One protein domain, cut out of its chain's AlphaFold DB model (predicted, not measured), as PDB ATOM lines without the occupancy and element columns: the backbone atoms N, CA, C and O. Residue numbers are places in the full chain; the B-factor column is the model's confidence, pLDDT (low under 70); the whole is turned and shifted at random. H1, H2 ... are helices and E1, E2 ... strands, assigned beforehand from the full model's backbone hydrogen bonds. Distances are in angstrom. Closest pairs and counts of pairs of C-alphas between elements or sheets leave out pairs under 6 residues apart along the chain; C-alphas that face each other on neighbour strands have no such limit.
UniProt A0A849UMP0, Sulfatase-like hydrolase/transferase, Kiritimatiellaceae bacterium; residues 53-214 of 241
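What this domain is: This is residues 53 to 214 of the 241 residues of the protein "Sulfatase-like hydrolase/transferase" of Kiritimatiellaceae bacterium (UniProt A0A849UMP0). Little of this domain is regular: a small parallel sheet has H1 over one face and H2 over the other, while long H3 packs on H2 by residues 197 to 205 and runs far beyond the sheet. The 162 printed residues hold, in order, H1, E1, E2, H2, E3, H3, mixed, with 63 residues in named elements; the sheet runs E2 E1 E3. Only just compact, close to loose, with radius of gyration of the C-alphas 18.2 A, it spans 55 by 35 by 32 A.

How they stand to each other: Find H1, residues 56 to 62, and H2, residues 104 to 114, on opposite faces of the sheet. Beside E1, residues 66 to 71, find E2, residues 88 to 90, N 90 to O 69 2.8 A, and E3, residues 124 to 129, N 127 to O 68 2.9 A. H3, residues 178 to 207, touches H2, closest C-alphas 204 and 110, 5.9 A.

Where its parts are: From C-alpha 178 at (-39.876, 48.808, -15.294) H3 runs 43.0 A to C-alpha 207 at (-61.963, 14.181, -27.949).

The domain as a whole: The printed part has no cut; E3 to H3 is a long link, and pLDDT is under 70 in 21 residues, among them 92 to 100.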
ATOM      1  N   SER A  53     -44.269   4.526   0.413       95.38
ATOM      2  CA  SER A  53     -45.541   3.779   0.393       95.38
ATOM      3  C   SER A  53     -46.754   4.653   0.745       95.38
ATOM      4  O   SER A  53     -47.890   4.294   0.439       95.38
ATOM      5  N   LYS A  54     -46.523   5.824   1.359       96.56
ATOM      6  CA  LYS A  54     -47.550   6.842   1.633       96.56
ATOM      7  C   LYS A  54     -47.876   7.725   0.438       96.56
ATOM      8  O   LYS A  54     -48.865   8.448   0.486       96.56
ATOM      9  N   HIS A  55     -47.066   7.699  -0.614       96.81
ATOM     10  CA  HIS A  55     -47.339   8.463  -1.819       96.81
ATOM     11  C   HIS A  55     -48.591   7.903  -2.517       96.81
ATOM     12  O   HIS A  55     -48.719   6.694  -2.715       96.81
ATOM     13  N   LEU A  56     -49.507   8.793  -2.909       97.19
ATOM     14  CA  LEU A  56     -50.854   8.506  -3.415       97.19
ATOM     15  C   LEU A  56     -50.877   7.419  -4.495       97.19
ATOM     16  O   LEU A  56     -51.782   6.587  -4.533       97.19
ATOM     17  N   VAL A  57     -49.869   7.416  -5.366       97.25
ATOM     18  CA  VAL A  57     -49.750   6.450  -6.464       97.25
ATOM     19  C   VAL A  57     -49.691   5.007  -5.973       97.25
ATOM     20  O   VAL A  57     -50.270   4.151  -6.632       97.25
ATOM     21  N   HIS A  58     -49.078   4.717  -4.821       97.38
ATOM     22  CA  HIS A  58     -49.055   3.350  -4.285       97.38
ATOM     23  C   HIS A  58     -50.457   2.882  -3.897       97.38
ATOM     24  O   HIS A  58     -50.875   1.804  -4.304       97.38
ATOM     25  N   THR A  59     -51.243   3.737  -3.235       97.62
ATOM     26  CA  THR A  59     -52.654   3.439  -2.932       97.62
ATOM     27  C   THR A  59     -53.487   3.241  -4.202       97.62
ATOM     28  O   THR A  59     -54.341   2.359  -4.253       97.62
ATOM     29  N   LEU A  60     -53.242   4.040  -5.245       97.81
ATOM     30  CA  LEU A  60     -53.941   3.909  -6.527       97.81
ATOM     31  C   LEU A  60     -53.552   2.625  -7.271       97.81
ATOM     32  O   LEU A  60     -54.423   1.955  -7.824       97.81
ATOM     33  N   ASN A  61     -52.270   2.254  -7.251       97.44
ATOM     34  CA  ASN A  61     -51.788   0.998  -7.820       97.44
ATOM     35  C   ASN A  61     -52.469  -0.205  -7.154       97.44
ATOM     36  O   ASN A  61     -52.982  -1.073  -7.857       97.44
ATOM     37  N   ASP A  62     -52.534  -0.225  -5.819       97.31
ATOM     38  CA  ASP A  62     -53.193  -1.293  -5.052       97.31
ATOM     39  C   ASP A  62     -54.701  -1.381  -5.351       97.31
ATOM     40  O   ASP A  62     -55.293  -2.459  -5.299       97.31
ATOM     41  N   ALA A  63     -55.322  -0.255  -5.714       97.06
ATOM     42  CA  ALA A  63     -56.717  -0.176  -6.147       97.06
ATOM     43  C   ALA A  63     -56.931  -0.519  -7.637       97.06
ATOM     44  O   ALA A  63     -58.055  -0.418  -8.130       97.06
ATOM     45  N   GLY A  64     -55.882  -0.917  -8.367       96.31
ATOM     46  CA  GLY A  64     -55.968  -1.342  -9.766       96.31
ATOM     47  C   GLY A  64     -55.954  -0.208 -10.795       96.31
ATOM     48  O   GLY A  64     -56.334  -0.432 -11.944       96.31
ATOM     49  N   TYR A  65     -55.523   1.001 -10.417       97.38
ATOM     50  CA  TYR A  65     -55.353   2.099 -11.371       97.38
ATOM     51  C   TYR A  65     -54.087   1.911 -12.209       97.38
ATOM     52  O   TYR A  65     -53.024   1.562 -11.694       97.38
ATOM     53  N   THR A  66     -54.164   2.260 -13.492       96.69
ATOM     54  CA  THR A  66     -52.974   2.539 -14.303       96.69
ATOM     55  C   THR A  66     -52.439   3.925 -13.948       96.69
ATOM     56  O   THR A  66     -53.120   4.927 -14.164       96.69
ATOM     57  N   THR A  67     -51.214   4.013 -13.433       97.50
ATOM     58  CA  THR A  67     -50.622   5.285 -12.985       97.50
ATOM     59  C   THR A  67     -49.533   5.767 -13.944       97.50
ATOM     60  O   THR A  67     -48.602   5.033 -14.286       97.50
ATOM     61  N   ALA A  68     -49.637   7.018 -14.391       96.25
ATOM     62  CA  ALA A  68     -48.705   7.633 -15.327       96.25
ATOM     63  C   ALA A  68     -48.246   9.022 -14.861       96.25
ATOM     64  O   ALA A  68     -49.041   9.815 -14.353       96.25
ATOM     65  N   LEU A  69     -46.965   9.321 -15.072       93.69
ATOM     66  CA  LEU A  69     -46.361  10.634 -14.850       93.69
ATOM     67  C   LEU A  69     -45.896  11.222 -16.184       93.69
ATOM     68  O   LEU A  69     -45.110  10.594 -16.890       93.69
ATOM     69  N   ALA A  70     -46.318  12.444 -16.488       92.00
ATOM     70  CA  ALA A  70     -45.805  13.263 -17.577       92.00
ATOM     71  C   ALA A  70     -45.194  14.547 -17.001       92.00
ATOM     72  O   ALA A  70     -45.889  15.348 -16.381       92.00
ATOM     73  N   GLY A  71     -43.901  14.776 -17.224       87.44
ATOM     74  CA  GLY A  71     -43.234  16.015 -16.811       87.44
ATOM     75  C   GLY A  71     -42.706  16.003 -15.374       87.44
ATOM     76  O   GLY A  71     -42.150  15.010 -14.910       87.44
ATOM     77  N   CYS A  72     -42.786  17.149 -14.696       83.94
ATOM     78  CA  CYS A  72     -42.052  17.420 -13.457       83.94
ATOM     79  C   CYS A  72     -42.766  16.920 -12.183       83.94
ATOM     80  O   CYS A  72     -43.861  17.385 -11.864       83.94
ATOM     81  N   GLN A  73     -42.103  16.047 -11.409       81.88
ATOM     82  CA  GLN A  73     -42.537  15.592 -10.072       81.88
ATOM     83  C   GLN A  73     -41.827  16.341  -8.927       81.88
ATOM     84  O   GLN A  73     -42.484  16.969  -8.114       81.88
ATOM     85  N   HIS A  74     -40.490  16.408  -8.930       84.62
ATOM     86  CA  HIS A  74     -39.646  17.117  -7.953       84.62
ATOM     87  C   HIS A  74     -39.906  16.801  -6.459       84.62
ATOM     88  O   HIS A  74     -39.862  17.695  -5.620       84.62
ATOM     89  N   GLU A  75     -40.132  15.531  -6.132       83.94
ATOM     90  CA  GLU A  75     -40.328  14.919  -4.805       83.94
ATOM     91  C   GLU A  75     -39.210  13.923  -4.450       83.94
ATOM     92  O   GLU A  75     -38.857  13.772  -3.282       83.94
ATOM     93  N   CYS A  76     -38.627  13.269  -5.459       82.06
ATOM     94  CA  CYS A  76     -37.472  12.376  -5.327       82.06
ATOM     95  C   CYS A  76     -36.303  12.811  -6.228       82.06
ATOM     96  O   CYS A  76     -36.420  13.761  -7.011       82.06
ATOM     97  N   ASP A  77     -35.168  12.109  -6.128       80.19
ATOM     98  CA  ASP A  77     -34.014  12.364  -6.990       80.19
ATOM     99  C   ASP A  77     -34.382  12.165  -8.471       80.19
ATOM    100  O   ASP A  77     -34.961  11.155  -8.863       80.19
ATOM    101  N   LYS A  78     -34.019  13.134  -9.316       75.75
ATOM    102  CA  LYS A  78     -34.252  13.098 -10.769       75.75
ATOM    103  C   LYS A  78     -33.622  11.879 -11.464       75.75
ATOM    104  O   LYS A  78     -34.076  11.502 -12.540       75.75
ATOM    105  N   LYS A  79     -32.581  11.281 -10.873       77.06
ATOM    106  CA  LYS A  79     -31.864  10.109 -11.398       77.06
ATOM    107  C   LYS A  79     -32.637   8.809 -11.188       77.06
ATOM    108  O   LYS A  79     -32.453   7.887 -11.975       77.06
ATOM    109  N   ASP A  80     -33.476   8.738 -10.157       82.06
ATOM    110  CA  ASP A  80     -34.249   7.544  -9.825       82.06
ATOM    111  C   ASP A  80     -35.660   7.914  -9.354       82.06
ATOM    112  O   ASP A  80     -35.882   8.364  -8.229       82.06
ATOM    113  N   LEU A  81     -36.622   7.703 -10.253       86.69
ATOM    114  CA  LEU A  81     -38.043   7.938 -10.004       86.69
ATOM    115  C   LEU A  81     -38.774   6.688  -9.497       86.69
ATOM    116  O   LEU A  81     -39.956   6.780  -9.162       86.69
ATOM    117  N   SER A  82     -38.105   5.529  -9.445       88.38
ATOM    118  CA  SER A  82     -38.735   4.263  -9.058       88.38
ATOM    119  C   SER A  82     -39.415   4.291  -7.681       88.38
ATOM    120  O   SER A  82     -40.488   3.690  -7.570       88.38
ATOM    121  N   PRO A  83     -38.928   5.041  -6.662       90.56
ATOM    122  CA  PRO A  83     -39.604   5.089  -5.367       90.56
ATOM    123  C   PRO A  83     -41.028   5.665  -5.423       90.56
ATOM    124  O   PRO A  83     -41.875   5.274  -4.623       90.56
ATOM    125  N   LEU A  84     -41.339   6.547  -6.382       91.75
ATOM    126  CA  LEU A  84     -42.671   7.160  -6.504       91.75
ATOM    127  C   LEU A  84     -43.771   6.156  -6.877       91.75
ATOM    128  O   LEU A  84     -44.947   6.415  -6.623       91.75
ATOM    129  N   GLY A  85     -43.400   5.028  -7.493       94.38
ATOM    130  CA  GLY A  85     -44.319   3.935  -7.814       94.38
ATOM    131  C   GLY A  85     -45.168   4.121  -9.075       94.38
ATOM    132  O   GLY A  85     -46.048   3.301  -9.322       94.38
ATOM    133  N   TYR A  86     -44.948   5.160  -9.890       95.25
ATOM    134  CA  TYR A  86     -45.665   5.302 -11.166       95.25
ATOM    135  C   TYR A  86     -45.361   4.119 -12.091       95.25
ATOM    136  O   TYR A  86     -44.198   3.813 -12.350       95.25
ATOM    137  N   GLN A  87     -46.399   3.490 -12.643       95.62
ATOM    138  CA  GLN A  87     -46.241   2.365 -13.573       95.62
ATOM    139  C   GLN A  87     -45.692   2.814 -14.934       95.62
ATOM    140  O   GLN A  87     -45.008   2.049 -15.616       95.62
ATOM    141  N   LYS A  88     -46.001   4.050 -15.347       93.56
ATOM    142  CA  LYS A  88     -45.539   4.641 -16.608       93.56
ATOM    143  C   LYS A  88     -44.920   6.015 -16.375       93.56
ATOM    144  O   LYS A  88     -45.569   6.919 -15.859       93.56
ATOM    145  N   ILE A  89     -43.685   6.192 -16.831       91.31
ATOM    146  CA  ILE A  89     -43.043   7.505 -16.934       91.31
ATOM    147  C   ILE A  89     -43.066   7.911 -18.406       91.31
ATOM    148  O   ILE A  89     -42.362   7.330 -19.233       91.31
ATOM    149  N   LEU A  90     -43.909   8.882 -18.744       90.56
ATOM    150  CA  LEU A  90     -44.094   9.368 -20.104       90.56
ATOM    151  C   LEU A  90     -42.965  10.349 -20.435       90.56
ATOM    152  O   LEU A  90     -43.040  11.533 -20.106       90.56
ATOM    153  N   CYS A  91     -41.905   9.841 -21.064       80.81
ATOM    154  CA  CYS A  91     -40.761  10.637 -21.499       80.81
ATOM    155  C   CYS A  91     -40.360  10.301 -22.939       80.81
ATOM    156  O   CYS A  91     -40.400   9.146 -23.352       80.81
ATOM    157  N   SER A  92     -39.971  11.319 -23.713       61.28
ATOM    158  CA  SER A  92     -39.589  11.150 -25.124       61.28
ATOM    159  C   SER A  92     -38.084  10.977 -25.341       61.28
ATOM    160  O   SER A  92     -37.668  10.786 -26.480       61.28
ATOM    161  N   ASP A  93     -37.250  11.068 -24.293       61.69
ATOM    162  CA  ASP A  93     -35.792  10.940 -24.407       61.69
ATOM    163  C   ASP A  93     -35.063  11.021 -23.046       61.69
ATOM    164  O   ASP A  93     -35.646  11.404 -22.029       61.69
ATOM    165  N   SER A  94     -33.733  10.847 -23.057       56.59
ATOM    166  CA  SER A  94     -32.826  11.122 -21.914       56.59
ATOM    167  C   SER A  94     -32.899  12.560 -21.356       56.59
ATOM    168  O   SER A  94     -32.437  12.843 -20.248       56.59
ATOM    169  N   ARG A  95     -33.486  13.491 -22.117       56.34
ATOM    170  CA  ARG A  95     -33.580  14.925 -21.805       56.34
ATOM    171  C   ARG A  95     -34.523  15.234 -20.638       56.34
ATOM    172  O   ARG A  95     -34.196  16.085 -19.813       56.34
ATOM    173  N   GLN A  96     -35.646  14.523 -20.516       54.00
ATOM    174  CA  GLN A  96     -36.614  14.744 -19.429       54.00
ATOM    175  C   GLN A  96     -36.156  14.133 -18.095       54.00
ATOM    176  O   GLN A  96     -36.467  14.678 -17.038       54.00
ATOM    177  N   MET A  97     -35.297  13.104 -18.124       49.38
ATOM    178  CA  MET A  97     -34.660  12.542 -16.919       49.38
ATOM    179  C   MET A  97     -33.737  13.534 -16.194       49.38
ATOM    180  O   MET A  97     -33.387  13.342 -15.035       49.38
ATOM    181  N   LYS A  98     -33.360  14.645 -16.841       55.81
ATOM    182  CA  LYS A  98     -32.633  15.738 -16.182       55.81
ATOM    183  C   LYS A  98     -33.543  16.656 -15.347       55.81
ATOM    184  O   LYS A  98     -33.042  17.640 -14.810       55.81
ATOM    185  N   GLY A  99     -34.842  16.356 -15.239       57.19
ATOM    186  CA  GLY A  99     -35.812  17.145 -14.470       57.19
ATOM    187  C   GLY A  99     -36.320  18.388 -15.200       57.19
ATOM    188  O   GLY A  99     -36.708  19.358 -14.559       57.19
ATOM    189  N   TRP A 100     -36.287  18.382 -16.535       67.56
ATOM    190  CA  TRP A 100     -36.731  19.507 -17.354       67.56
ATOM    191  C   TRP A 100     -38.029  19.173 -18.071       67.56
ATOM    192  O   TRP A 100     -38.179  18.084 -18.626       67.56
ATOM    193  N   PHE A 101     -38.924  20.150 -18.134       76.38
ATOM    194  CA  PHE A 101     -40.108  20.070 -18.974       76.38
ATOM    195  C   PHE A 101     -39.782  20.456 -20.420       76.38
ATOM    196  O   PHE A 101     -38.919  21.304 -20.699       76.38
ATOM    197  N   TYR A 102     -40.476  19.792 -21.338       79.44
ATOM    198  CA  TYR A 102     -40.446  20.052 -22.768       79.44
ATOM    199  C   TYR A 102     -41.895  20.063 -23.270       79.44
ATOM    200  O   TYR A 102     -42.687  19.253 -22.796       79.44
ATOM    201  N   PRO A 103     -42.265  20.921 -24.233       81.94
ATOM    202  CA  PRO A 103     -43.642  20.970 -24.729       81.94
ATOM    203  C   PRO A 103     -44.171  19.626 -25.258       81.94
ATOM    204  O   PRO A 103     -45.366  19.353 -25.171       81.94
ATOM    205  N   GLU A 104     -43.274  18.770 -25.750       86.88
ATOM    206  CA  GLU A 104     -43.549  17.399 -26.194       86.88
ATOM    207  C   GLU A 104     -44.063  16.493 -25.064       86.88
ATOM    208  O   GLU A 104     -44.715  15.488 -25.324       86.88
ATOM    209  N   THR A 105     -43.824  16.838 -23.794       88.62
ATOM    210  CA  THR A 105     -44.444  16.154 -22.648       88.62
ATOM    211  C   THR A 105     -45.970  16.159 -22.757       88.62
ATOM    212  O   THR A 105     -46.616  15.183 -22.381       88.62
ATOM    213  N   ILE A 106     -46.555  17.231 -23.302       93.25
ATOM    214  CA  ILE A 106     -48.002  17.315 -23.510       93.25
ATOM    215  C   ILE A 106     -48.454  16.366 -24.621       93.25
ATOM    216  O   ILE A 106     -49.516  15.769 -24.488       93.25
ATOM    217  N   ASP A 107     -47.648  16.164 -25.668       93.44
ATOM    218  CA  ASP A 107     -47.950  15.183 -26.722       93.44
ATOM    219  C   ASP A 107     -48.041  13.767 -26.147       93.44
ATOM    220  O   ASP A 107     -49.002  13.053 -26.415       93.44
ATOM    221  N   LEU A 108     -47.099  13.398 -25.274       94.06
ATOM    222  CA  LEU A 108     -47.091  12.089 -24.613       94.06
ATOM    223  C   LEU A 108     -48.283  11.904 -23.667       94.06
ATOM    224  O   LEU A 108     -48.845  10.814 -23.579       94.06
ATOM    225  N   ALA A 109     -48.686  12.962 -22.957       95.62
ATOM    226  CA  ALA A 109     -49.889  12.931 -22.127       95.62
ATOM    227  C   ALA A 109     -51.149  12.709 -22.984       95.62
ATOM    228  O   ALA A 109     -52.001  11.898 -22.626       95.62
ATOM    229  N   VAL A 110     -51.249  13.381 -24.136       96.75
ATOM    230  CA  VAL A 110     -52.351  13.194 -25.094       96.75
ATOM    231  C   VAL A 110     -52.343  11.782 -25.682       96.75
ATOM    232  O   VAL A 110     -53.397  11.157 -25.754       96.75
ATOM    233  N   GLU A 111     -51.178  11.248 -26.047       95.81
ATOM    234  CA  GLU A 111     -51.029   9.877 -26.548       95.81
ATOM    235  C   GLU A 111     -51.439   8.837 -25.496       95.81
ATOM    236  O   GLU A 111     -52.168   7.892 -25.800       95.81
ATOM    237  N   PHE A 112     -51.049   9.038 -24.234       96.06
ATOM    238  CA  PHE A 112     -51.490   8.179 -23.138       96.06
ATOM    239  C   PHE A 112     -53.017   8.161 -23.012       96.06
ATOM    240  O   PHE A 112     -53.598   7.081 -22.894       96.06
ATOM    241  N   LEU A 113     -53.663   9.334 -23.074       96.38
ATOM    242  CA  LEU A 113     -55.124   9.457 -23.039       96.38
ATOM    243  C   LEU A 113     -55.784   8.800 -24.257       96.38
ATOM    244  O   LEU A 113     -56.796   8.122 -24.101       96.38
ATOM    245  N   ALA A 114     -55.191   8.931 -25.446       95.56
ATOM    246  CA  ALA A 114     -55.650   8.231 -26.642       95.56
ATOM    247  C   ALA A 114     -55.658   6.709 -26.433       95.56
ATOM    248  O   ALA A 114     -56.608   6.035 -26.818       95.56
ATOM    249  N   GLY A 115     -54.639   6.173 -25.755       93.88
ATOM    250  CA  GLY A 115     -54.564   4.759 -25.387       93.88
ATOM    251  C   GLY A 115     -55.585   4.310 -24.333       93.88
ATOM    252  O   GLY A 115     -55.770   3.109 -24.165       93.88
ATOM    253  N   GLN A 116     -56.241   5.240 -23.629       92.31
ATOM    254  CA  GLN A 116     -57.360   4.936 -22.724       92.31
ATOM    255  C   GLN A 116     -58.724   4.999 -23.431       92.31
ATOM    256  O   GLN A 116     -59.742   4.604 -22.856       92.31
ATOM    257  N   ALA A 117     -58.766   5.505 -24.669       85.69
ATOM    258  CA  ALA A 117     -59.993   5.613 -25.444       85.69
ATOM    259  C   ALA A 117     -60.583   4.223 -25.740       85.69
ATOM    260  O   ALA A 117     -59.860   3.258 -25.978       85.69
ATOM    261  N   GLY A 118     -61.913   4.126 -25.762       76.62
ATOM    262  CA  GLY A 118     -62.611   2.876 -26.089       76.62
ATOM    263  C   GLY A 118     -62.933   1.967 -24.900       76.62
ATOM    264  O   GLY A 118     -63.476   0.888 -25.119       76.62
ATOM    265  N   GLY A 119     -62.682   2.411 -23.663       64.94
ATOM    266  CA  GLY A 119     -63.215   1.769 -22.456       64.94
ATOM    267  C   GLY A 119     -62.331   0.665 -21.882       64.94
ATOM    268  O   GLY A 119     -62.793  -0.458 -21.702       64.94
ATOM    269  N   SER A 120     -61.073   0.989 -21.556       69.56
ATOM    270  CA  SER A 120     -60.304   0.167 -20.609       69.56
ATOM    271  C   SER A 120     -61.131  -0.049 -19.336       69.56
ATOM    272  O   SER A 120     -61.621   0.920 -18.756       69.56
ATOM    273  N   GLU A 121     -61.275  -1.300 -18.886       78.12
ATOM    274  CA  GLU A 121     -61.913  -1.595 -17.592       78.12
ATOM    275  C   GLU A 121     -61.095  -1.045 -16.416       78.12
ATOM    276  O   GLU A 121     -61.642  -0.790 -15.343       78.12
ATOM    277  N   GLN A 122     -59.788  -0.836 -16.606       88.56
ATOM    278  CA  GLN A 122     -58.925  -0.275 -15.574       88.56
ATOM    279  C   GLN A 122     -58.970   1.258 -15.588       88.56
ATOM    280  O   GLN A 122     -58.709   1.854 -16.641       88.56
ATOM    281  N   PRO A 123     -59.246   1.909 -14.440       95.31
ATOM    282  CA  PRO A 123     -59.181   3.358 -14.328       95.31
ATOM    283  C   PRO A 123     -57.726   3.838 -14.404       95.31
ATOM    284  O   PRO A 123     -56.786   3.072 -14.188       95.31
ATOM    285  N   PHE A 124     -57.523   5.126 -14.684       97.00
ATOM    286  CA  PHE A 124     -56.185   5.710 -14.761       97.00
ATOM    287  C   PHE A 124     -56.004   6.886 -13.801       97.00
ATOM    288  O   PHE A 124     -56.952   7.576 -13.429       97.00
ATOM    289  N   PHE A 125     -54.750   7.132 -13.437       97.88
ATOM    290  CA  PHE A 125     -54.288   8.367 -12.820       97.88
ATOM    291  C   PHE A 125     -53.134   8.917 -13.650       97.88
ATOM    292  O   PHE A 125     -52.116   8.249 -13.828       97.88
ATOM    293  N   LEU A 126     -53.301  10.133 -14.160       97.62
ATOM    294  CA  LEU A 126     -52.295  10.830 -14.949       97.62
ATOM    295  C   LEU A 126     -51.879  12.104 -14.213       97.62
ATOM    296  O   LEU A 126     -52.667  13.041 -14.093       97.62
ATOM    297  N   SER A 127     -50.630  12.146 -13.754       95.88
ATOM    298  CA  SER A 127     -50.013  13.350 -13.201       95.88
ATOM    299  C   SER A 127     -49.291  14.106 -14.315       95.88
ATOM    300  O   SER A 127     -48.390  13.554 -14.948       95.88
ATOM    301  N   VAL A 128     -49.688  15.356 -14.575       94.56
ATOM    302  CA  VAL A 128     -49.068  16.220 -15.595       94.56
ATOM    303  C   VAL A 128     -48.378  17.396 -14.907       94.56
ATOM    304  O   VAL A 128     -49.011  18.385 -14.542       94.56
ATOM    305  N   GLY A 129     -47.066  17.288 -14.728       91.88
ATOM    306  CA  GLY A 129     -46.229  18.322 -14.134       91.88
ATOM    307  C   GLY A 129     -45.722  19.312 -15.177       91.88
ATOM    308  O   GLY A 129     -44.683  19.069 -15.795       91.88
ATOM    309  N   ILE A 130     -46.431  20.427 -15.349       90.06
ATOM    310  CA  ILE A 130     -46.020  21.542 -16.215       90.06
ATOM    311  C   ILE A 130     -45.011  22.421 -15.462       90.06
ATOM    312  O   ILE A 130     -45.211  22.712 -14.282       90.06
ATOM    313  N   ASP A 131     -43.911  22.805 -16.116       86.00
ATOM    314  CA  ASP A 131     -42.875  23.647 -15.493       86.00
ATOM    315  C   ASP A 131     -43.174  25.137 -15.657       86.00
ATOM    316  O   ASP A 131     -42.812  25.926 -14.795       86.00
ATOM    317  N   GLU A 132     -43.860  25.564 -16.717       87.69
ATOM    318  CA  GLU A 132     -44.321  26.947 -16.827       87.69
ATOM    319  C   GLU A 132     -45.295  27.287 -15.684       87.69
ATOM    320  O   GLU A 132     -46.170  26.480 -15.366       87.69
ATOM    321  N   PRO A 133     -45.223  28.490 -15.082       89.94
ATOM    322  CA  PRO A 133     -44.339  29.620 -15.384       89.94
ATOM    323  C   PRO A 133     -43.116  29.703 -14.442       89.94
ATOM    324  O   PRO A 133     -42.806  30.775 -13.930       89.94
ATOM    325  N   HIS A 134     -42.449  28.597 -14.111       87.75
ATOM    326  CA  HIS A 134     -41.260  28.598 -13.246       87.75
ATOM    327  C   HIS A 134     -40.126  29.452 -13.839       87.75
ATOM    328  O   HIS A 134     -39.866  29.423 -15.046       87.75
ATOM    329  N   ARG A 135     -39.431  30.229 -12.990       81.44
ATOM    330  CA  ARG A 135     -38.389  31.157 -13.449       81.44
ATOM    331  C   ARG A 135     -37.208  30.389 -14.023       81.44
ATOM    332  O   ARG A 135     -36.745  29.398 -13.455       81.44
ATOM    333  N   ASN A 136     -36.661  30.877 -15.130       70.69
ATOM    334  CA  ASN A 136     -35.435  30.308 -15.652       70.69
ATOM    335  C   ASN A 136     -34.203  31.016 -15.079       70.69
ATOM    336  O   ASN A 136     -34.031  32.215 -15.246       70.69
ATOM    337  N   ASN A 137     -33.330  30.246 -14.431       59.62
ATOM    338  CA  ASN A 137     -32.007  30.712 -14.014       59.62
ATOM    339  C   ASN A 137     -30.887  30.053 -14.847       59.62
ATOM    340  O   ASN A 137     -29.717  30.193 -14.502       59.62
ATOM    341  N   ILE A 138     -31.224  29.281 -15.895       59.62
ATOM    342  CA  ILE A 138     -30.269  28.481 -16.674       59.62
ATOM    343  C   ILE A 138     -30.624  28.525 -18.173       59.62
ATOM    344  O   ILE A 138     -31.701  28.102 -18.578       59.62
ATOM    345  N   GLY A 139     -29.713  28.982 -19.036       62.72
ATOM    346  CA  GLY A 139     -29.927  28.948 -20.492       62.72
ATOM    347  C   GLY A 139     -30.202  27.531 -21.028       62.72
ATOM    348  O   GLY A 139     -29.617  26.559 -20.552       62.72
ATOM    349  N   ARG A 140     -31.080  27.414 -22.031       68.19
ATOM    350  CA  ARG A 140     -31.391  26.171 -22.766       68.19
ATOM    351  C   ARG A 140     -30.744  26.254 -24.144       68.19
ATOM    352  O   ARG A 140     -31.418  26.481 -25.153       68.19
ATOM    353  N   THR A 141     -29.417  26.143 -24.187       72.25
ATOM    354  CA  THR A 141     -28.640  26.291 -25.430       72.25
ATOM    355  C   THR A 141     -29.026  25.255 -26.481       72.25
ATOM    356  O   THR A 141     -28.997  25.562 -27.668       72.25
ATOM    357  N   GLU A 142     -29.485  24.071 -26.073       70.19
ATOM    358  CA  GLU A 142     -30.000  23.036 -26.973       70.19
ATOM    359  C   GLU A 142     -31.314  23.423 -27.670       70.19
ATOM    360  O   GLU A 142     -31.682  22.810 -28.668       70.19
ATOM    361  N   LEU A 143     -32.018  24.437 -27.158       70.62
ATOM    362  CA  LEU A 143     -33.177  25.063 -27.801       70.62
ATOM    363  C   LEU A 143     -32.846  26.433 -28.415       70.62
ATOM    364  O   LEU A 143     -33.748  27.110 -28.900       70.62
ATOM    365  N   GLY A 144     -31.580  26.863 -28.378       70.56
ATOM    366  CA  GLY A 144     -31.161  28.195 -28.820       70.56
ATOM    367  C   GLY A 144     -31.589  29.336 -27.887       70.56
ATOM    368  O   GLY A 144     -31.613  30.484 -28.317       70.56
ATOM    369  N   ILE A 145     -31.928  29.048 -26.624       68.12
ATOM    370  CA  ILE A 145     -32.441  30.040 -25.665       68.12
ATOM    371  C   ILE A 145     -31.338  30.412 -24.663       68.12
ATOM    372  O   ILE A 145     -30.909  29.581 -23.858       68.12
ATOM    373  N   GLY A 146     -30.886  31.671 -24.696       65.75
ATOM    374  CA  GLY A 146     -29.927  32.228 -23.730       65.75
ATOM    375  C   GLY A 146     -30.508  32.369 -22.317       65.75
ATOM    376  O   GLY A 146     -31.727  32.401 -22.136       65.75
ATOM    377  N   ALA A 147     -29.645  32.461 -21.302       65.88
ATOM    378  CA  ALA A 147     -30.074  32.595 -19.905       65.88
ATOM    379  C   ALA A 147     -30.804  33.927 -19.652       65.88
ATOM    380  O   ALA A 147     -31.744  33.986 -18.869       65.88
ATOM    381  N   GLU A 148     -30.406  34.981 -20.362       62.22
ATOM    382  CA  GLU A 148     -30.957  36.331 -20.265       62.22
ATOM    383  C   GLU A 148     -32.323  36.458 -20.956       62.22
ATOM    384  O   GLU A 148     -33.143  37.294 -20.569       62.22
ATOM    385  N   ALA A 149     -32.576  35.623 -21.971       57.59
ATOM    386  CA  ALA A 149     -33.814  35.637 -22.749       57.59
ATOM    387  C   ALA A 149     -34.988  35.024 -21.974       57.59
ATOM    388  O   ALA A 149     -36.134  35.436 -22.137       57.59
ATOM    389  N   ALA A 150     -34.719  34.056 -21.103       60.00
ATOM    390  CA  ALA A 150     -35.740  33.312 -20.385       60.00
ATOM    391  C   ALA A 150     -35.929  33.882 -18.976       60.00
ATOM    392  O   ALA A 150     -35.197  33.535 -18.058       60.00
ATOM    393  N   ARG A 151     -36.928  34.745 -18.770       72.44
ATOM    394  CA  ARG A 151     -37.296  35.165 -17.407       72.44
ATOM    395  C   ARG A 151     -38.228  34.132 -16.765       72.44
ATOM    396  O   ARG A 151     -37.852  33.565 -15.753       72.44
ATOM    397  N   PHE A 152     -39.368  33.786 -17.368       77.50
ATOM    398  CA  PHE A 152     -40.346  32.846 -16.771       77.50
ATOM    399  C   PHE A 152     -40.833  31.709 -17.683       77.50
ATOM    400  O   PHE A 152     -41.685  30.920 -17.281       77.50
ATOM    401  N   SER A 153     -40.312  31.592 -18.905       73.31
ATOM    402  CA  SER A 153     -40.597  30.441 -19.766       73.31
ATOM    403  C   SER A 153     -39.324  29.931 -20.422       73.31
ATOM    404  O   SER A 153     -38.422  30.700 -20.753       73.31
ATOM    405  N   LYS A 154     -39.262  28.608 -20.579       71.94
ATOM    406  CA  LYS A 154     -38.112  27.853 -21.098       71.94
ATOM    407  C   LYS A 154     -38.439  27.193 -22.441       71.94
ATOM    408  O   LYS A 154     -37.715  26.306 -22.893       71.94
ATOM    409  N   THR A 155     -39.555  27.586 -23.057       73.75
ATOM    410  CA  THR A 155     -40.061  26.971 -24.285       73.75
ATOM    411  C   THR A 155     -39.632  27.755 -25.512       73.75
ATOM    412  O   THR A 155     -39.493  28.974 -25.475       73.75
ATOM    413  N   ARG A 156     -39.528  27.057 -26.645       72.88
ATOM    414  CA  ARG A 156     -39.349  27.685 -27.965       72.88
ATOM    415  C   ARG A 156     -40.513  28.590 -28.399       72.88
ATOM    416  O   ARG A 156     -40.394  29.267 -29.409       72.88
ATOM    417  N   TYR A 157     -41.648  28.549 -27.696       78.62
ATOM    418  CA  TYR A 157     -42.819  29.380 -27.994       78.62
ATOM    419  C   TYR A 157     -42.753  30.751 -27.318       78.62
ATOM    420  O   TYR A 157     -43.541  31.631 -27.651       78.62
ATOM    421  N   TYR A 158     -41.832  30.924 -26.371       81.00
ATOM    422  CA  TYR A 158     -41.630  32.174 -25.665       81.00
ATOM    423  C   TYR A 158     -40.732  33.115 -26.471       81.00
ATOM    424  O   TYR A 158     -39.618  32.753 -26.849       81.00
ATOM    425  N   ASP A 159     -41.207  34.341 -26.685       81.44
ATOM    426  CA  ASP A 159     -40.485  35.394 -27.394       81.44
ATOM    427  C   ASP A 159     -40.522  36.688 -26.559       81.44
ATOM    428  O   ASP A 159     -41.563  37.353 -26.517       81.44
ATOM    429  N   PRO A 160     -39.428  37.040 -25.853       77.56
ATOM    430  CA  PRO A 160     -39.398  38.209 -24.976       77.56
ATOM    431  C   PRO A 160     -39.542  39.530 -25.740       77.56
ATOM    432  O   PRO A 160     -40.058  40.493 -25.174       77.56
ATOM    433  N   ASP A 161     -39.139  39.576 -27.012       82.12
ATOM    434  CA  ASP A 161     -39.152  40.801 -27.818       82.12
ATOM    435  C   ASP A 161     -40.576  41.191 -28.239       82.12
ATOM    436  O   ASP A 161     -40.852  42.349 -28.558       82.12
ATOM    437  N   LYS A 162     -41.513  40.237 -28.190       84.75
ATOM    438  CA  LYS A 162     -42.940  40.467 -28.459       84.75
ATOM    439  C   LYS A 162     -43.737  40.912 -27.231       84.75
ATOM    440  O   LYS A 162     -44.932  41.181 -27.353       84.75
ATOM    441  N   LEU A 163     -43.119  40.989 -26.052       87.06
ATOM    442  CA  LEU A 163     -43.820  41.310 -24.812       87.06
ATOM    443  C   LEU A 163     -43.900  42.820 -24.578       87.06
ATOM    444  O   LEU A 163     -42.896  43.484 -24.318       87.06
ATOM    445  N   ASP A 164     -45.118  43.366 -24.560       89.31
ATOM    446  CA  ASP A 164     -45.333  44.749 -24.126       89.31
ATOM    447  C   ASP A 164     -45.505  44.835 -22.604       89.31
ATOM    448  O   ASP A 164     -46.605  44.778 -22.042       89.31
ATOM    449  N   TRP A 165     -44.381  44.991 -21.911       91.44
ATOM    450  CA  TRP A 165     -44.357  45.092 -20.455       91.44
ATOM    451  C   TRP A 165     -44.949  46.396 -19.915       91.44
ATOM    452  O   TRP A 165     -45.351  46.448 -18.752       91.44
ATOM    453  N   ARG A 166     -45.066  47.446 -20.738       92.56
ATOM    454  CA  ARG A 166     -45.531  48.769 -20.284       92.56
ATOM    455  C   ARG A 166     -46.962  48.721 -19.758       92.56
ATOM    456  O   ARG A 166     -47.306  49.506 -18.880       92.56
ATOM    457  N   TYR A 167     -47.759  47.758 -20.219       91.00
ATOM    458  CA  TYR A 167     -49.149  47.544 -19.801       91.00
ATOM    459  C   TYR A 167     -49.327  46.374 -18.828       91.00
ATOM    460  O   TYR A 167     -50.447  45.913 -18.601       91.00
ATOM    461  N   THR A 168     -48.238  45.891 -18.235       92.06
ATOM    462  CA  THR A 168     -48.285  44.809 -17.257       92.06
ATOM    463  C   THR A 168     -47.903  45.329 -15.877       92.06
ATOM    464  O   THR A 168     -46.730  45.523 -15.585       92.06
ATOM    465  N   ALA A 169     -48.905  45.551 -15.024       92.62
ATOM    466  CA  ALA A 169     -48.688  45.969 -13.643       92.62
ATOM    467  C   ALA A 169     -48.226  44.791 -12.766       92.62
ATOM    468  O   ALA A 169     -48.726  43.671 -12.943       92.62
ATOM    469  N   PRO A 170     -47.311  45.018 -11.809       92.75
ATOM    470  CA  PRO A 170     -46.943  43.999 -10.840       92.75
ATOM    471  C   PRO A 170     -48.034  43.805  -9.769       92.75
ATOM    472  O   PRO A 170     -48.913  44.654  -9.605       92.75
ATOM    473  N   PRO A 171     -47.989  42.694  -9.010       90.81
ATOM    474  CA  PRO A 171     -48.785  42.514  -7.807       90.81
ATOM    475  C   PRO A 171     -48.644  43.695  -6.833       90.81
ATOM    476  O   PRO A 171     -47.531  44.197  -6.671       90.81
ATOM    477  N   PRO A 172     -49.710  44.079  -6.103       91.31
ATOM    478  CA  PRO A 172     -49.704  45.265  -5.235       91.31
ATOM    479  C   PRO A 172     -48.622  45.292  -4.145       91.31
ATOM    480  O   PRO A 172     -48.297  46.354  -3.628       91.31
ATOM    481  N   PHE A 173     -48.074  44.135  -3.764       88.62
ATOM    482  CA  PHE A 173     -47.019  44.035  -2.749       88.62
ATOM    483  C   PHE A 173     -45.601  44.286  -3.295       88.62
ATOM    484  O   PHE A 173     -44.640  44.220  -2.524       88.62
ATOM    485  N   LEU A 174     -45.457  44.537  -4.599       91.50
ATOM    486  CA  LEU A 174     -44.196  44.865  -5.260       91.50
ATOM    487  C   LEU A 174     -44.192  46.332  -5.711       91.50
ATOM    488  O   LEU A 174     -45.241  46.854  -6.088       91.50
ATOM    489  N   PRO A 175     -43.023  46.996  -5.720       93.81
ATOM    490  CA  PRO A 175     -42.919  48.331  -6.282       93.81
ATOM    491  C   PRO A 175     -43.154  48.299  -7.796       93.81
ATOM    492  O   PRO A 175     -42.839  47.326  -8.484       93.81
ATOM    493  N   ASP A 176     -43.700  49.390  -8.316       95.12
ATOM    494  CA  ASP A 176     -44.054  49.511  -9.723       95.12
ATOM    495  C   ASP A 176     -42.875  50.029 -10.563       95.12
ATOM    496  O   ASP A 176     -42.799  51.206 -10.909       95.12
ATOM    497  N   LEU A 177     -41.911  49.140 -10.823       95.00
ATOM    498  CA  LEU A 177     -40.667  49.441 -11.543       95.00
ATOM    499  C   LEU A 177     -40.630  48.764 -12.926       95.00
ATOM    500  O   LEU A 177     -41.140  47.644 -13.056       95.00
ATOM    501  N   PRO A 178     -39.998  49.379 -13.948       92.69
ATOM    502  CA  PRO A 178     -39.876  48.808 -15.294       92.69
ATOM    503  C   PRO A 178     -39.390  47.355 -15.325       92.69
ATOM    504  O   PRO A 178     -39.949  46.524 -16.040       92.69
ATOM    505  N   GLU A 179     -38.396  47.019 -14.510       89.50
ATOM    506  CA  GLU A 179     -37.787  45.691 -14.442       89.50
ATOM    507  C   GLU A 179     -38.786  44.642 -13.935       89.50
ATOM    508  O   GLU A 179     -38.857  43.532 -14.465       89.50
ATOM    509  N   ILE A 180     -39.613  45.014 -12.952       91.31
ATOM    510  CA  ILE A 180     -40.637  44.137 -12.370       91.31
ATOM    511  C   ILE A 180     -41.805  43.975 -13.347       91.31
ATOM    512  O   ILE A 180     -42.343  42.877 -13.486       91.31
ATOM    513  N   ARG A 181     -42.172  45.031 -14.080       93.00
ATOM    514  CA  ARG A 181     -43.173  44.940 -15.154       93.00
ATOM    515  C   ARG A 181     -42.731  43.996 -16.272       93.00
ATOM    516  O   ARG A 181     -43.537  43.197 -16.743       93.00
ATOM    517  N   GLN A 182     -41.459  44.047 -16.672       89.31
ATOM    518  CA  GLN A 182     -40.877  43.113 -17.645       89.31
ATOM    519  C   GLN A 182     -40.925  41.666 -17.147       89.31
ATOM    520  O   GLN A 182     -41.339  40.767 -17.880       89.31
ATOM    521  N   ASP A 183     -40.561  41.441 -15.884       89.81
ATOM    522  CA  ASP A 183     -40.669  40.129 -15.249       89.81
ATOM    523  C   ASP A 183     -42.119  39.634 -15.211       89.81
ATOM    524  O   ASP A 183     -42.391  38.476 -15.517       89.81
ATOM    525  N   MET A 184     -43.069  40.514 -14.896       92.12
ATOM    526  CA  MET A 184     -44.489  40.177 -14.864       92.12
ATOM    527  C   MET A 184     -45.055  39.889 -16.259       92.12
ATOM    528  O   MET A 184     -45.891  38.997 -16.407       92.12
ATOM    529  N   ALA A 185     -44.598  40.605 -17.288       91.31
ATOM    530  CA  ALA A 185     -44.972  40.335 -18.674       91.31
ATOM    531  C   ALA A 185     -44.483  38.950 -19.109       91.31
ATOM    532  O   ALA A 185     -45.247  38.175 -19.682       91.31
ATOM    533  N   SER A 186     -43.247  38.601 -18.746       89.44
ATOM    534  CA  SER A 186     -42.700  37.264 -18.973       89.44
ATOM    535  C   SER A 186     -43.471  36.182 -18.215       89.44
ATOM    536  O   SER A 186     -43.835  35.163 -18.799       89.44
ATOM    537  N   TYR A 187     -43.779  36.416 -16.935       91.75
ATOM    538  CA  TYR A 187     -44.585  35.505 -16.120       91.75
ATOM    539  C   TYR A 187     -45.961  35.259 -16.747       91.75
ATOM    540  O   TYR A 187     -46.386  34.112 -16.875       91.75
ATOM    541  N   ARG A 188     -46.643  36.321 -17.195       91.94
ATOM    542  CA  ARG A 188     -47.938  36.220 -17.881       91.94
ATOM    543  C   ARG A 188     -47.867  35.406 -19.163       91.94
ATOM    544  O   ARG A 188     -48.788  34.636 -19.423       91.94
ATOM    545  N   GLU A 189     -46.797  35.554 -19.937       90.38
ATOM    546  CA  GLU A 189     -46.603  34.740 -21.135       90.38
ATOM    547  C   GLU A 189     -46.368  33.266 -20.781       90.38
ATOM    548  O   GLU A 189     -46.973  32.387 -21.389       90.38
ATOM    549  N   GLY A 190     -45.591  32.980 -19.731       90.38
ATOM    550  CA  GLY A 190     -45.473  31.624 -19.184       90.38
ATOM    551  C   GLY A 190     -46.832  31.039 -18.777       90.38
ATOM    552  O   GLY A 190     -47.145  29.905 -19.128       90.38
ATOM    553  N   VAL A 191     -47.684  31.829 -18.113       92.69
ATOM    554  CA  VAL A 191     -49.056  31.423 -17.759       92.69
ATOM    555  C   VAL A 191     -49.916  31.180 -19.003       92.69
ATOM    556  O   VAL A 191     -50.690  30.228 -19.017       92.69
ATOM    557  N   ARG A 192     -49.785  31.998 -20.056       92.69
ATOM    558  CA  ARG A 192     -50.496  31.794 -21.330       92.69
ATOM    559  C   ARG A 192     -50.097  30.468 -21.981       92.69
ATOM    560  O   ARG A 192     -50.966  29.729 -22.430       92.69
ATOM    561  N   ILE A 193     -48.800  30.164 -22.009       91.44
ATOM    562  CA  ILE A 193     -48.265  28.907 -22.549       91.44
ATOM    563  C   ILE A 193     -48.750  27.709 -21.712       91.44
ATOM    564  O   ILE A 193     -49.205  26.713 -22.270       91.44
ATOM    565  N   MET A 194     -48.738  27.824 -20.380       92.81
ATOM    566  CA  MET A 194     -49.303  26.815 -19.475       92.81
ATOM    567  C   MET A 194     -50.806  26.586 -19.734       92.81
ATOM    568  O   MET A 194     -51.239  25.437 -19.806       92.81
ATOM    569  N   ASP A 195     -51.602  27.651 -19.912       94.81
ATOM    570  CA  ASP A 195     -53.039  27.561 -20.239       94.81
ATOM    571  C   ASP A 195     -53.267  26.848 -21.581       94.81
ATOM    572  O   ASP A 195     -54.174  26.024 -21.694       94.81
ATOM    573  N   GLU A 196     -52.402  27.083 -22.574       93.69
ATOM    574  CA  GLU A 196     -52.425  26.375 -23.859       93.69
ATOM    575  C   GLU A 196     -52.143  24.873 -23.683       93.69
ATOM    576  O   GLU A 196     -52.889  24.036 -24.192       93.69
ATOM    577  N   TYR A 197     -51.127  24.508 -22.897       93.81
ATOM    578  CA  TYR A 197     -50.810  23.110 -22.580       93.81
ATOM    579  C   TYR A 197     -51.936  22.399 -21.840       93.81
ATOM    580  O   TYR A 197     -52.330  21.297 -22.227       93.81
ATOM    581  N   MET A 198     -52.509  23.045 -20.826       94.94
ATOM    582  CA  MET A 198     -53.688  22.530 -20.138       94.94
ATOM    583  C   MET A 198     -54.867  22.366 -21.101       94.94
ATOM    584  O   MET A 198     -55.552  21.346 -21.065       94.94
ATOM    585  N   GLY A 199     -55.088  23.344 -21.986       95.75
ATOM    586  CA  GLY A 199     -56.119  23.295 -23.018       95.75
ATOM    587  C   GLY A 199     -56.020  22.037 -23.873       95.75
ATOM    588  O   GLY A 199     -57.013  21.332 -24.026       95.75
ATOM    589  N   ARG A 200     -54.810  21.691 -24.328       96.31
ATOM    590  CA  ARG A 200     -54.548  20.489 -25.137       96.31
ATOM    591  C   ARG A 200     -54.887  19.189 -24.403       96.31
ATOM    592  O   ARG A 200     -55.518  18.316 -24.992       96.31
ATOM    593  N   VAL A 201     -54.526  19.066 -23.122       96.81
ATOM    594  CA  VAL A 201     -54.868  17.881 -22.307       96.81
ATOM    595  C   VAL A 201     -56.384  17.778 -22.103       96.81
ATOM    596  O   VAL A 201     -56.969  16.711 -22.280       96.81
ATOM    597  N   LEU A 202     -57.045  18.895 -21.788       96.94
ATOM    598  CA  LEU A 202     -58.500  18.939 -21.607       96.94
ATOM    599  C   LEU A 202     -59.262  18.655 -22.910       96.94
ATOM    600  O   LEU A 202     -60.315  18.018 -22.889       96.94
ATOM    601  N   ASP A 203     -58.762  19.145 -24.042       97.25
ATOM    602  CA  ASP A 203     -59.340  18.862 -25.353       97.25
ATOM    603  C   ASP A 203     -59.148  17.396 -25.743       97.25
ATOM    604  O   ASP A 203     -60.080  16.808 -26.287       97.25
ATOM    605  N   ALA A 204     -58.024  16.769 -25.386       97.06
ATOM    606  CA  ALA A 204     -57.829  15.332 -25.570       97.06
ATOM    607  C   ALA A 204     -58.818  14.500 -24.739       97.06
ATOM    608  O   ALA A 204     -59.450  13.594 -25.282       97.06
ATOM    609  N   LEU A 205     -59.036  14.843 -23.461       96.00
ATOM    610  CA  LEU A 205     -60.055  14.182 -22.630       96.00
ATOM    611  C   LEU A 205     -61.449  14.253 -23.268       96.00
ATOM    612  O   LEU A 205     -62.173  13.258 -23.282       96.00
ATOM    613  N   ARG A 206     -61.827  15.409 -23.826       95.69
ATOM    614  CA  ARG A 206     -63.094  15.564 -24.559       95.69
ATOM    615  C   ARG A 206     -63.118  14.753 -25.850       95.69
ATOM    616  O   ARG A 206     -64.099  14.067 -26.113       95.69
ATOM    617  N   HIS A 207     -62.057  14.838 -26.648       96.50
ATOM    618  CA  HIS A 207     -61.963  14.181 -27.949       96.50
ATOM    619  C   HIS A 207     -62.072  12.657 -27.834       96.50
ATOM    620  O   HIS A 207     -62.785  12.035 -28.616       96.50
ATOM    621  N   TYR A 208     -61.428  12.071 -26.823       96.00
ATOM    622  CA  TYR A 208     -61.440  10.629 -26.571       96.00
ATOM    623  C   TYR A 208     -62.605  10.157 -25.686       96.00
ATOM    624  O   TYR A 208     -62.650   8.988 -25.310       96.00
ATOM    625  N   GLY A 209     -63.558  11.039 -25.355       94.69
ATOM    626  CA  GLY A 209     -64.752  10.683 -24.579       94.69
ATOM    627  C   GLY A 209     -64.483  10.341 -23.109       94.69
ATOM    628  O   GLY A 209     -65.296   9.674 -22.480       94.69
ATOM    629  N   LEU A 210     -63.356  10.791 -22.552       95.06
ATOM    630  CA  LEU A 210     -62.933  10.503 -21.176       95.06
ATOM    631  C   LEU A 210     -63.436  11.544 -20.162       95.06
ATOM    632  O   LEU A 210     -63.417  11.286 -18.960       95.06
ATOM    633  N   MET A 211     -63.882  12.714 -20.631       94.38
ATOM    634  CA  MET A 211     -64.229  13.870 -19.790       94.38
ATOM    635  C   MET A 211     -65.253  13.544 -18.690       94.38
ATOM    636  O   MET A 211     -65.041  13.909 -17.539       94.38
ATOM    637  N   GLU A 212     -66.326  12.826 -19.028       93.00
ATOM    638  CA  GLU A 212     -67.440  12.548 -18.103       93.00
ATOM    639  C   GLU A 212     -67.083  11.546 -16.994       93.00
ATOM    640  O   GLU A 212     -67.775  11.466 -15.984       93.00
ATOM    641  N   ASN A 213     -65.996  10.789 -17.167       92.81
ATOM    642  CA  ASN A 213     -65.537   9.780 -16.210       92.81
ATOM    643  C   ASN A 213     -64.141  10.099 -15.650       92.81
ATOM    644  O   ASN A 213     -63.424   9.205 -15.205       92.81
ATOM    645  N   THR A 214     -63.727  11.368 -15.694       95.62
ATOM    646  CA  THR A 214     -62.417  11.806 -15.197       95.62
ATOM    647  C   THR A 214     -62.582  12.921 -14.173       95.62
ATOM    648  O   THR A 214     -63.106  13.991 -14.476       95.62
TER     649      THR A 214